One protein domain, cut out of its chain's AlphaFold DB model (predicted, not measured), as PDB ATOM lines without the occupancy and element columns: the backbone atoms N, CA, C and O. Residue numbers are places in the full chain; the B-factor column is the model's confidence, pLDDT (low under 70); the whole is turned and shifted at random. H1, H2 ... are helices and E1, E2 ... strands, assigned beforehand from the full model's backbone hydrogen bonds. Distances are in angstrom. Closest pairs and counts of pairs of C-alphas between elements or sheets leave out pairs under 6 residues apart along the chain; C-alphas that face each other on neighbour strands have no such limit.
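What this domain is: This is residues 36 to 110 of the 111 residues of an uncharacterized protein of Caldisphaera sp (UniProt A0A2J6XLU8). The printed part is an open hook: hairpin E1-E2 leads through H1 to a looped corner with H2, and long H3 folds back. Its 75 residues include two antiparallel strands, then three helices; the class is mostly helix. It is extended, radius of gyration of the C-alphas 18.1 A, spanning 57 by 32 by 14 A.

How they stand to each other: E1, residues 37 to 39, and E2, 45 to 48, form a hairpin; N 38 and O 47 are within hydrogen-bond range, 2.9 A. H1, residues 49 to 61, and H2, 64 to 67, are close but not clearly touching; their closest C-alphas, 59 and 65, are 7.8 A apart. H3, residues 81 to 108, is apart from these. Every O i to N i+4 pair in H1 and H3 is within range.

Where its parts are: E1 begins at C-alpha 37, (178.418, 139.345, 203.832). H1 spans 18.2 A; H3, 40.6 A, ends at C-alpha 108, (170.324, 107.154, 182.654).

The domain as a whole: The printed part has no cut. Residues 68 to 80 form the long link; 104 to 110 have pLDDT under 70.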
ATOM      1  N   ASN A  36     178.580 139.510 208.045       96.94
ATOM      2  CA  ASN A  36     179.187 140.657 207.358       96.94
ATOM      3  C   ASN A  36     178.778 140.698 205.880       96.94
ATOM      4  O   ASN A  36     178.386 141.749 205.374       96.94
ATOM      5  N   GLU A  37     178.813 139.542 205.223       96.94
ATOM      6  CA  GLU A  37     178.418 139.345 203.832       96.94
ATOM      7  C   GLU A  37     177.782 137.967 203.680       96.94
ATOM      8  O   GLU A  37     178.155 137.015 204.370       96.94
ATOM      9  N   VAL A  38     176.826 137.858 202.763       96.00
ATOM     10  CA  VAL A  38     176.294 136.581 202.297       96.00
ATOM     11  C   VAL A  38     176.715 136.401 200.852       96.00
ATOM     12  O   VAL A  38     176.399 137.227 199.998       96.00
ATOM     13  N   ILE A  39     177.443 135.319 200.592       97.00
ATOM     14  CA  ILE A  39     178.027 135.009 199.289       97.00
ATOM     15  C   ILE A  39     177.365 133.781 198.666       97.00
ATOM     16  O   ILE A  39     176.944 132.853 199.356       97.00
ATOM     17  N   SER A  40     177.280 133.783 197.341       94.75
ATOM     18  CA  SER A  40     176.889 132.623 196.544       94.75
ATOM     19  C   SER A  40     178.031 131.601 196.461       94.75
ATOM     20  O   SER A  40     179.190 131.921 196.720       94.75
ATOM     21  N   GLN A  41     177.717 130.384 196.007       92.94
ATOM     22  CA  GLN A  41     178.701 129.331 195.714       92.94
ATOM     23  C   GLN A  41     179.790 129.792 194.731       92.94
ATOM     24  O   GLN A  41     180.930 129.353 194.820       92.94
ATOM     25  N   ASN A  42     179.460 130.736 193.844       94.81
ATOM     26  CA  ASN A  42     180.392 131.311 192.869       94.81
ATOM     27  C   ASN A  42     181.167 132.528 193.411       94.81
ATOM     28  O   ASN A  42     181.655 133.339 192.629       94.81
ATOM     29  N   CYS A  43     181.244 132.704 194.735       93.25
ATOM     30  CA  CYS A  43     181.918 133.830 195.399       93.25
ATOM     31  C   CYS A  43     181.349 135.223 195.061       93.25
ATOM     32  O   CYS A  43     181.993 136.241 195.292       93.25
ATOM     33  N   THR A  44     180.126 135.296 194.532       96.94
ATOM     34  CA  THR A  44     179.423 136.566 194.306       96.94
ATOM     35  C   THR A  44     178.731 137.016 195.587       96.94
ATOM     36  O   THR A  44     177.960 136.249 196.162       96.94
ATOM     37  N   VAL A  45     178.960 138.259 196.017       96.62
ATOM     38  CA  VAL A  45     178.252 138.857 197.159       96.62
ATOM     39  C   VAL A  45     176.784 139.080 196.789       96.62
ATOM     40  O   VAL A  45     176.483 139.761 195.812       96.62
ATOM     41  N   LEU A  46     175.875 138.494 197.567       95.75
ATOM     42  CA  LEU A  46     174.426 138.639 197.412       95.75
ATOM     43  C   LEU A  46     173.906 139.827 198.219       95.75
ATOM     44  O   LEU A  46     173.130 140.630 197.707       95.75
ATOM     45  N   PHE A  47     174.326 139.935 199.480       96.38
ATOM     46  CA  PHE A  47     173.984 141.067 200.335       96.38
ATOM     47  C   PHE A  47     174.973 141.255 201.489       96.38
ATOM     48  O   PHE A  47     175.607 140.306 201.951       96.38
ATOM     49  N   THR A  48     175.091 142.496 201.964       97.88
ATOM     50  CA  THR A  48     175.986 142.896 203.061       97.88
ATOM     51  C   THR A  48     175.227 143.140 204.364       97.88
ATOM     52  O   THR A  48     174.018 143.391 204.372       97.88
ATOM     53  N   LYS A  49     175.950 143.167 205.486       97.00
ATOM     54  CA  LYS A  49     175.419 143.557 206.802       97.00
ATOM     55  C   LYS A  49     174.660 144.880 206.763       97.00
ATOM     56  O   LYS A  49     173.589 144.994 207.355       97.00
ATOM     57  N   GLN A  50     175.198 145.868 206.047       97.81
ATOM     58  CA  GLN A  50     174.581 147.186 205.929       97.81
ATOM     59  C   GLN A  50     173.220 147.096 205.234       97.81
ATOM     60  O   GLN A  50     172.261 147.718 205.681       97.81
ATOM     61  N   GLN A  51     173.106 146.278 204.184       97.94
ATOM     62  CA  GLN A  51     171.837 146.058 203.489       97.94
ATOM     63  C   GLN A  51     170.817 145.331 204.373       97.94
ATOM     64  O   GLN A  51     169.647 145.708 204.362       97.94
ATOM     65  N   ILE A  52     171.243 144.365 205.198       96.56
ATOM     66  CA  ILE A  52     170.363 143.699 206.177       96.56
ATOM     67  C   ILE A  52     169.819 144.718 207.193       96.56
ATOM     68  O   ILE A  52     168.616 144.755 207.459       96.56
ATOM     69  N   ILE A  53     170.689 145.572 207.743       96.62
ATOM     70  CA  ILE A  53     170.301 146.620 208.700       96.62
ATOM     71  C   ILE A  53     169.347 147.626 208.044       96.62
ATOM     72  O   ILE A  53     168.326 147.973 208.634       96.62
ATOM     73  N   MET A  54     169.632 148.052 206.811       98.19
ATOM     74  CA  MET A  54     168.756 148.963 206.070       98.19
ATOM     75  C   MET A  54     167.401 148.330 205.740       98.19
ATOM     76  O   MET A  54     166.379 149.004 205.840       98.19
ATOM     77  N   GLY A  55     167.364 147.036 205.413       96.38
ATOM     78  CA  GLY A  55     166.116 146.291 205.238       96.38
ATOM     79  C   GLY A  55     165.264 146.301 206.509       96.38
ATOM     80  O   GLY A  55     164.081 146.636 206.450       96.38
ATOM     81  N   LYS A  56     165.878 146.038 207.674       96.06
ATOM     82  CA  LYS A  56     165.207 146.161 208.982       96.06
ATOM     83  C   LYS A  56     164.701 147.582 209.243       96.06
ATOM     84  O   LYS A  56     163.570 147.744 209.694       96.06
ATOM     85  N   TYR A  57     165.505 148.600 208.932       98.00
ATOM     86  CA  TYR A  57     165.100 149.998 209.076       98.00
ATOM     87  C   TYR A  57     163.868 150.323 208.227       98.00
ATOM     88  O   TYR A  57     162.914 150.897 208.743       98.00
ATOM     89  N   TYR A  58     163.841 149.934 206.948       98.00
ATOM     90  CA  TYR A  58     162.679 150.183 206.092       98.00
ATOM     91  C   TYR A  58     161.444 149.414 206.557       98.00
ATOM     92  O   TYR A  58     160.356 149.984 206.585       98.00
ATOM     93  N   PHE A  59     161.611 148.165 206.991       96.88
ATOM     94  CA  PHE A  59     160.520 147.374 207.556       96.88
ATOM     95  C   PHE A  59     159.838 148.092 208.734       96.88
ATOM     96  O   PHE A  59     158.610 148.182 208.788       96.88
ATOM     97  N   GLN A  60     160.640 148.667 209.633       96.69
ATOM     98  CA  GLN A  60     160.153 149.467 210.760       96.69
ATOM     99  C   GLN A  60     159.577 150.814 210.311       96.69
ATOM    100  O   GLN A  60     158.490 151.187 210.741       96.69
ATOM    101  N   LYS A  61     160.271 151.533 209.419       98.12
ATOM    102  CA  LYS A  61     159.857 152.851 208.915       98.12
ATOM    103  C   LYS A  61     158.473 152.821 208.272       98.12
ATOM    104  O   LYS A  61     157.726 153.784 208.408       98.12
ATOM    105  N   TYR A  62     158.153 151.743 207.561       97.62
ATOM    106  CA  TYR A  62     156.868 151.577 206.884       97.62
ATOM    107  C   TYR A  62     155.814 150.852 207.734       97.62
ATOM    108  O   TYR A  62     154.753 150.525 207.210       97.62
ATOM    109  N   GLY A  63     156.080 150.598 209.021       96.62
ATOM    110  CA  GLY A  63     155.093 150.014 209.933       96.62
ATOM    111  C   GLY A  63     154.649 148.608 209.532       96.62
ATOM    112  O   GLY A  63     153.506 148.229 209.761       96.62
ATOM    113  N   LEU A  64     155.523 147.807 208.913       97.31
ATOM    114  CA  LEU A  64     155.110 146.503 208.382       97.31
ATOM    115  C   LEU A  64     154.736 145.482 209.472       97.31
ATOM    116  O   LEU A  64     154.061 144.510 209.143       97.31
ATOM    117  N   MET A  65     155.091 145.713 210.747       97.25
ATOM    118  CA  MET A  65     154.551 144.935 211.879       97.25
ATOM    119  C   MET A  65     153.081 145.241 212.194       97.25
ATOM    120  O   MET A  65     152.420 144.399 212.791       97.25
ATOM    121  N   ASP A  66     152.547 146.394 211.785       97.50
ATOM    122  CA  ASP A  66     151.117 146.703 211.944       97.50
ATOM    123  C   ASP A  66     150.284 146.072 210.817       97.50
ATOM    124  O   ASP A  66     149.076 145.858 210.952       97.50
ATOM    125  N   TYR A  67     150.940 145.722 209.707       97.12
ATOM    126  CA  TYR A  67     150.342 144.996 208.594       97.12
ATOM    127  C   TYR A  67     150.473 143.477 208.759       97.12
ATOM    128  O   TYR A  67     149.463 142.789 208.774       97.12
ATOM    129  N   GLY A  68     151.689 142.946 208.889       97.19
ATOM    130  CA  GLY A  68     151.968 141.510 209.017       97.19
ATOM    131  C   GLY A  68     152.864 141.200 210.215       97.19
ATOM    132  O   GLY A  68     152.928 141.978 211.166       97.19
ATOM    133  N   SER A  69     153.588 140.082 210.160       97.75
ATOM    134  CA  SER A  69     154.422 139.613 211.276       97.75
ATOM    135  C   SER A  69     155.806 139.117 210.850       97.75
ATOM    136  O   SER A  69     156.037 138.729 209.703       97.75
ATOM    137  N   ILE A  70     156.762 139.178 211.777       96.50
ATOM    138  CA  ILE A  70     158.074 138.527 211.675       96.50
ATOM    139  C   ILE A  70     158.194 137.580 212.862       96.50
ATOM    140  O   ILE A  70     157.987 137.994 214.000       96.50
ATOM    141  N   GLU A  71     158.550 136.320 212.601       94.69
ATOM    142  CA  GLU A  71     158.685 135.285 213.640       94.69
ATOM    143  C   GLU A  71     157.394 135.112 214.466       94.69
ATOM    144  O   GLU A  71     157.429 134.775 215.649       94.69
ATOM    145  N   GLY A  72     156.236 135.366 213.849       95.56
ATOM    146  CA  GLY A  72     154.932 135.328 214.509       95.56
ATOM    147  C   GLY A  72     154.607 136.545 215.384       95.56
ATOM    148  O   GLY A  72     153.508 136.594 215.936       95.56
ATOM    149  N   MET A  73     155.503 137.532 215.497       97.12
ATOM    150  CA  MET A  73     155.262 138.791 216.210       97.12
ATOM    151  C   MET A  73     154.842 139.897 215.240       97.12
ATOM    152  O   MET A  73     155.546 140.197 214.276       97.12
ATOM    153  N   GLY A  74     153.693 140.513 215.508       96.75
ATOM    154  CA  GLY A  74     153.121 141.584 214.696       96.75
ATOM    155  C   GLY A  74     151.614 141.422 214.538       96.75
ATOM    156  O   GLY A  74     150.950 140.788 215.360       96.75
ATOM    157  N   SER A  75     151.086 142.004 213.473       96.56
ATOM    158  CA  SER A  75     149.685 141.923 213.084       96.56
ATOM    159  C   SER A  75     149.387 140.645 212.299       96.56
ATOM    160  O   SER A  75     150.265 140.026 211.697       96.56
ATOM    161  N   TYR A  76     148.110 140.268 212.283       95.50
ATOM    162  CA  TYR A  76     147.590 139.114 211.543       95.50
ATOM    163  C   TYR A  76     146.799 139.515 210.292       95.50
ATOM    164  O   TYR A  76     146.148 138.669 209.685       95.50
ATOM    165  N   PHE A  77     146.807 140.799 209.919       96.56
ATOM    166  CA  PHE A  77     146.111 141.256 208.716       96.56
ATOM    167  C   PHE A  77     146.820 140.786 207.433       96.56
ATOM    168  O   PHE A  77     146.179 140.361 206.475       96.56
ATOM    169  N   GLY A  78     148.148 140.858 207.425       96.12
ATOM    170  CA  GLY A  78     149.030 140.422 206.353       96.12
ATOM    171  C   GLY A  78     149.618 139.031 206.592       96.12
ATOM    172  O   GLY A  78     149.103 138.219 207.357       96.12
ATOM    173  N   ILE A  79     150.729 138.753 205.910       97.00
ATOM    174  CA  ILE A  79     151.472 137.492 206.035       97.00
ATOM    175  C   ILE A  79     152.496 137.545 207.178       97.00
ATOM    176  O   ILE A  79     152.980 138.619 207.535       97.00
ATOM    177  N   ASP A  80     152.902 136.374 207.675       97.75
ATOM    178  CA  ASP A  80     154.170 136.237 208.401       97.75
ATOM    179  C   ASP A  80     155.320 136.177 207.385       97.75
ATOM    180  O   ASP A  80     155.449 135.220 206.611       97.75
ATOM    181  N   PHE A  81     156.143 137.224 207.346       97.38
ATOM    182  CA  PHE A  81     157.215 137.385 206.364       97.38
ATOM    183  C   PHE A  81     158.288 136.296 206.502       97.38
ATOM    184  O   PHE A  81     158.811 135.826 205.487       97.38
ATOM    185  N   THR A  82     158.589 135.858 207.729       96.88
ATOM    186  CA  THR A  82     159.558 134.785 208.004       96.88
ATOM    187  C   THR A  82     159.079 133.452 207.427       96.88
ATOM    188  O   THR A  82     159.773 132.837 206.614       96.88
ATOM    189  N   GLY A  83     157.872 133.023 207.785       97.50
ATOM    190  CA  GLY A  83     157.269 131.773 207.339       97.50
ATOM    191  C   GLY A  83     156.998 131.753 205.838       97.50
ATOM    192  O   GLY A  83     157.257 130.741 205.183       97.50
ATOM    193  N   TYR A  84     156.545 132.872 205.264       97.56
ATOM    194  CA  TYR A  84     156.347 132.983 203.818       97.56
ATOM    195  C   TYR A  84     157.667 132.858 203.050       97.56
ATOM    196  O   TYR A  84     157.753 132.086 202.094       97.56
ATOM    197  N   THR A  85     158.713 133.559 203.497       97.00
ATOM    198  CA  THR A  85     160.045 133.491 202.875       97.00
ATOM    199  C   THR A  85     160.629 132.080 202.979       97.00
ATOM    200  O   THR A  85     161.178 131.563 202.005       97.00
ATOM    201  N   LEU A  86     160.459 131.409 204.123       97.31
ATOM    202  CA  LEU A  86     160.915 130.032 204.307       97.31
ATOM    203  C   LEU A  86     160.182 129.050 203.380       97.31
ATOM    204  O   LEU A  86     160.824 128.203 202.756       97.31
ATOM    205  N   ARG A  87     158.858 129.190 203.234       97.44
ATOM    206  CA  ARG A  87     158.078 128.395 202.271       97.44
ATOM    207  C   ARG A  87     158.562 128.631 200.842       97.44
ATOM    208  O   ARG A  87     158.762 127.667 200.111       97.44
ATOM    209  N   LEU A  88     158.805 129.885 200.463       97.12
ATOM    210  CA  LEU A  88     159.318 130.223 199.137       97.12
ATOM    211  C   LEU A  88     160.657 129.523 198.859       97.12
ATOM    212  O   LEU A  88     160.827 128.933 197.791       97.12
ATOM    213  N   PHE A  89     161.591 129.528 199.815       94.94
ATOM    214  CA  PHE A  89     162.859 128.811 199.661       94.94
ATOM    215  C   PHE A  89     162.677 127.297 199.539       94.94
ATOM    216  O   PHE A  89     163.315 126.678 198.685       94.94
ATOM    217  N   GLN A  90     161.784 126.704 200.332       96.38
ATOM    218  CA  GLN A  90     161.462 125.281 200.242       96.38
ATOM    219  C   GLN A  90     160.888 124.912 198.862       96.38
ATOM    220  O   GLN A  90     161.296 123.917 198.254       96.38
ATOM    221  N   ASP A  91     159.982 125.732 198.333       96.25
ATOM    222  CA  ASP A  91     159.368 125.521 197.021       96.25
ATOM    223  C   ASP A  91     160.397 125.655 195.889       96.25
ATOM    224  O   ASP A  91     160.410 124.852 194.955       96.25
ATOM    225  N   LEU A  92     161.307 126.629 195.982       93.62
ATOM    226  CA  LEU A  92     162.404 126.785 195.022       93.62
ATOM    227  C   LEU A  92     163.363 125.590 195.061       93.62
ATOM    228  O   LEU A  92     163.731 125.053 194.012       93.62
ATOM    229  N   TYR A  93     163.728 125.133 196.258       90.88
ATOM    230  CA  TYR A  93     164.629 123.997 196.429       90.88
ATOM    231  C   TYR A  93     164.008 122.683 195.931       90.88
ATOM    232  O   TYR A  93     164.672 121.897 195.252       90.88
ATOM    233  N   SER A  94     162.723 122.449 196.210       93.19
ATOM    234  CA  SER A  94     162.006 121.254 195.739       93.19
ATOM    235  C   SER A  94     161.863 121.221 194.214       93.19
ATOM    236  O   SER A  94     162.118 120.190 193.593       93.19
ATOM    237  N   LYS A  95     161.548 122.354 193.574       92.00
ATOM    238  CA  LYS A  95     161.494 122.441 192.106       92.00
ATOM    239  C   LYS A  95     162.860 122.184 191.470       92.00
ATOM    240  O   LYS A  95     162.949 121.421 190.509       92.00
ATOM    241  N   ALA A  96     163.923 122.774 192.019       87.31
ATOM    242  CA  ALA A  96     165.283 122.570 191.524       87.31
ATOM    243  C   ALA A  96     165.745 121.109 191.674       87.31
ATOM    244  O   ALA A  96     166.373 120.561 190.763       87.31
ATOM    245  N   SER A  97     165.410 120.452 192.790       84.94
ATOM    246  CA  SER A  97     165.779 119.052 193.028       84.94
ATOM    247  C   SER A  97     165.028 118.078 192.111       84.94
ATOM    248  O   SER A  97     165.657 117.177 191.552       84.94
ATOM    249  N   ILE A  98     163.729 118.296 191.873       81.06
ATOM    250  CA  ILE A  98     162.920 117.512 190.922       81.06
ATOM    251  C   ILE A  98     163.435 117.687 189.489       81.06
ATOM    252  O   ILE A  98     163.553 116.718 188.740       81.06
ATOM    253  N   PHE A  99     163.771 118.914 189.094       81.88
ATOM    254  CA  PHE A  99     164.339 119.164 187.772       81.88
ATOM    255  C   PHE A  99     165.663 118.410 187.580       81.88
ATOM    256  O   PHE A  99     165.856 117.736 186.566       81.88
ATOM    257  N   ARG A 100     166.543 118.447 188.590       77.94
ATOM    258  CA  ARG A 100     167.822 117.726 188.565       77.94
ATOM    259  C   ARG A 100     167.633 116.211 188.469       77.94
ATOM    260  O   ARG A 100     168.345 115.569 187.702       77.94
ATOM    261  N   SER A 101     166.687 115.635 189.212       79.88
ATOM    262  CA  SER A 101     166.439 114.187 189.185       79.88
ATOM    263  C   SER A 101     165.834 113.717 187.857       79.88
ATOM    264  O   SER A 101     166.248 112.677 187.339       79.88
ATOM    265  N   ASN A 102     164.925 114.495 187.261       75.31
ATOM    266  CA  ASN A 102     164.324 114.180 185.963       75.31
ATOM    267  C   ASN A 102     165.346 114.210 184.817       75.31
ATOM    268  O   ASN A 102     165.321 113.319 183.968       75.31
ATOM    269  N   ILE A 103     166.282 115.165 184.832       72.25
ATOM    270  CA  ILE A 103     167.416 115.200 183.896       72.25
ATOM    271  C   ILE A 103     168.244 113.921 184.031       72.25
ATOM    272  O   ILE A 103     168.388 113.185 183.057       72.25
ATOM    273  N   THR A 104     168.732 113.593 185.231       69.88
ATOM    274  CA  THR A 104     169.562 112.392 185.435       69.88
ATOM    275  C   THR A 104     168.845 111.116 184.990       69.88
ATOM    276  O   THR A 104     169.458 110.265 184.352       69.88
ATOM    277  N   ARG A 105     167.537 110.991 185.253       68.31
ATOM    278  CA  ARG A 105     166.738 109.831 184.834       68.31
ATOM    279  C   ARG A 105     166.600 109.728 183.310       68.31
ATOM    280  O   ARG A 105     166.674 108.627 182.777       68.31
ATOM    281  N   GLN A 106     166.442 110.850 182.608       59.28
ATOM    282  CA  GLN A 106     166.318 110.876 181.148       59.28
ATOM    283  C   GLN A 106     167.620 110.470 180.435       59.28
ATOM    284  O   GLN A 106     167.563 109.838 179.381       59.28
ATOM    285  N   TYR A 107     168.783 110.783 181.016       60.81
ATOM    286  CA  TYR A 107     170.085 110.353 180.489       60.81
ATOM    287  C   TYR A 107     170.497 108.948 180.962       60.81
ATOM    288  O   TYR A 107     171.177 108.247 180.221       60.81
ATOM    289  N   ALA A 108     170.049 108.501 182.141       59.00
ATOM    290  CA  ALA A 108     170.324 107.154 182.654       59.00
ATOM    291  C   ALA A 108     169.554 106.036 181.923       59.00
ATOM    292  O   ALA A 108     170.021 104.907 181.904       59.00
ATOM    293  N   PHE A 109     168.404 106.335 181.305       59.09
ATOM    294  CA  PHE A 109     167.636 105.384 180.476       59.09
ATOM    295  C   PHE A 109     168.084 105.331 179.004       59.09
ATOM    296  O   PHE A 109     167.471 104.629 178.200       59.09
ATOM    297  N   LYS A 110     169.109 106.106 178.624       56.38
ATOM    298  CA  LYS A 110     169.632 106.180 177.249       56.38
ATOM    299  C   LYS A 110     170.961 105.423 177.068       56.38
ATOM    300  O   LYS A 110     171.599 105.574 176.027       56.38
TER     301      LYS A 110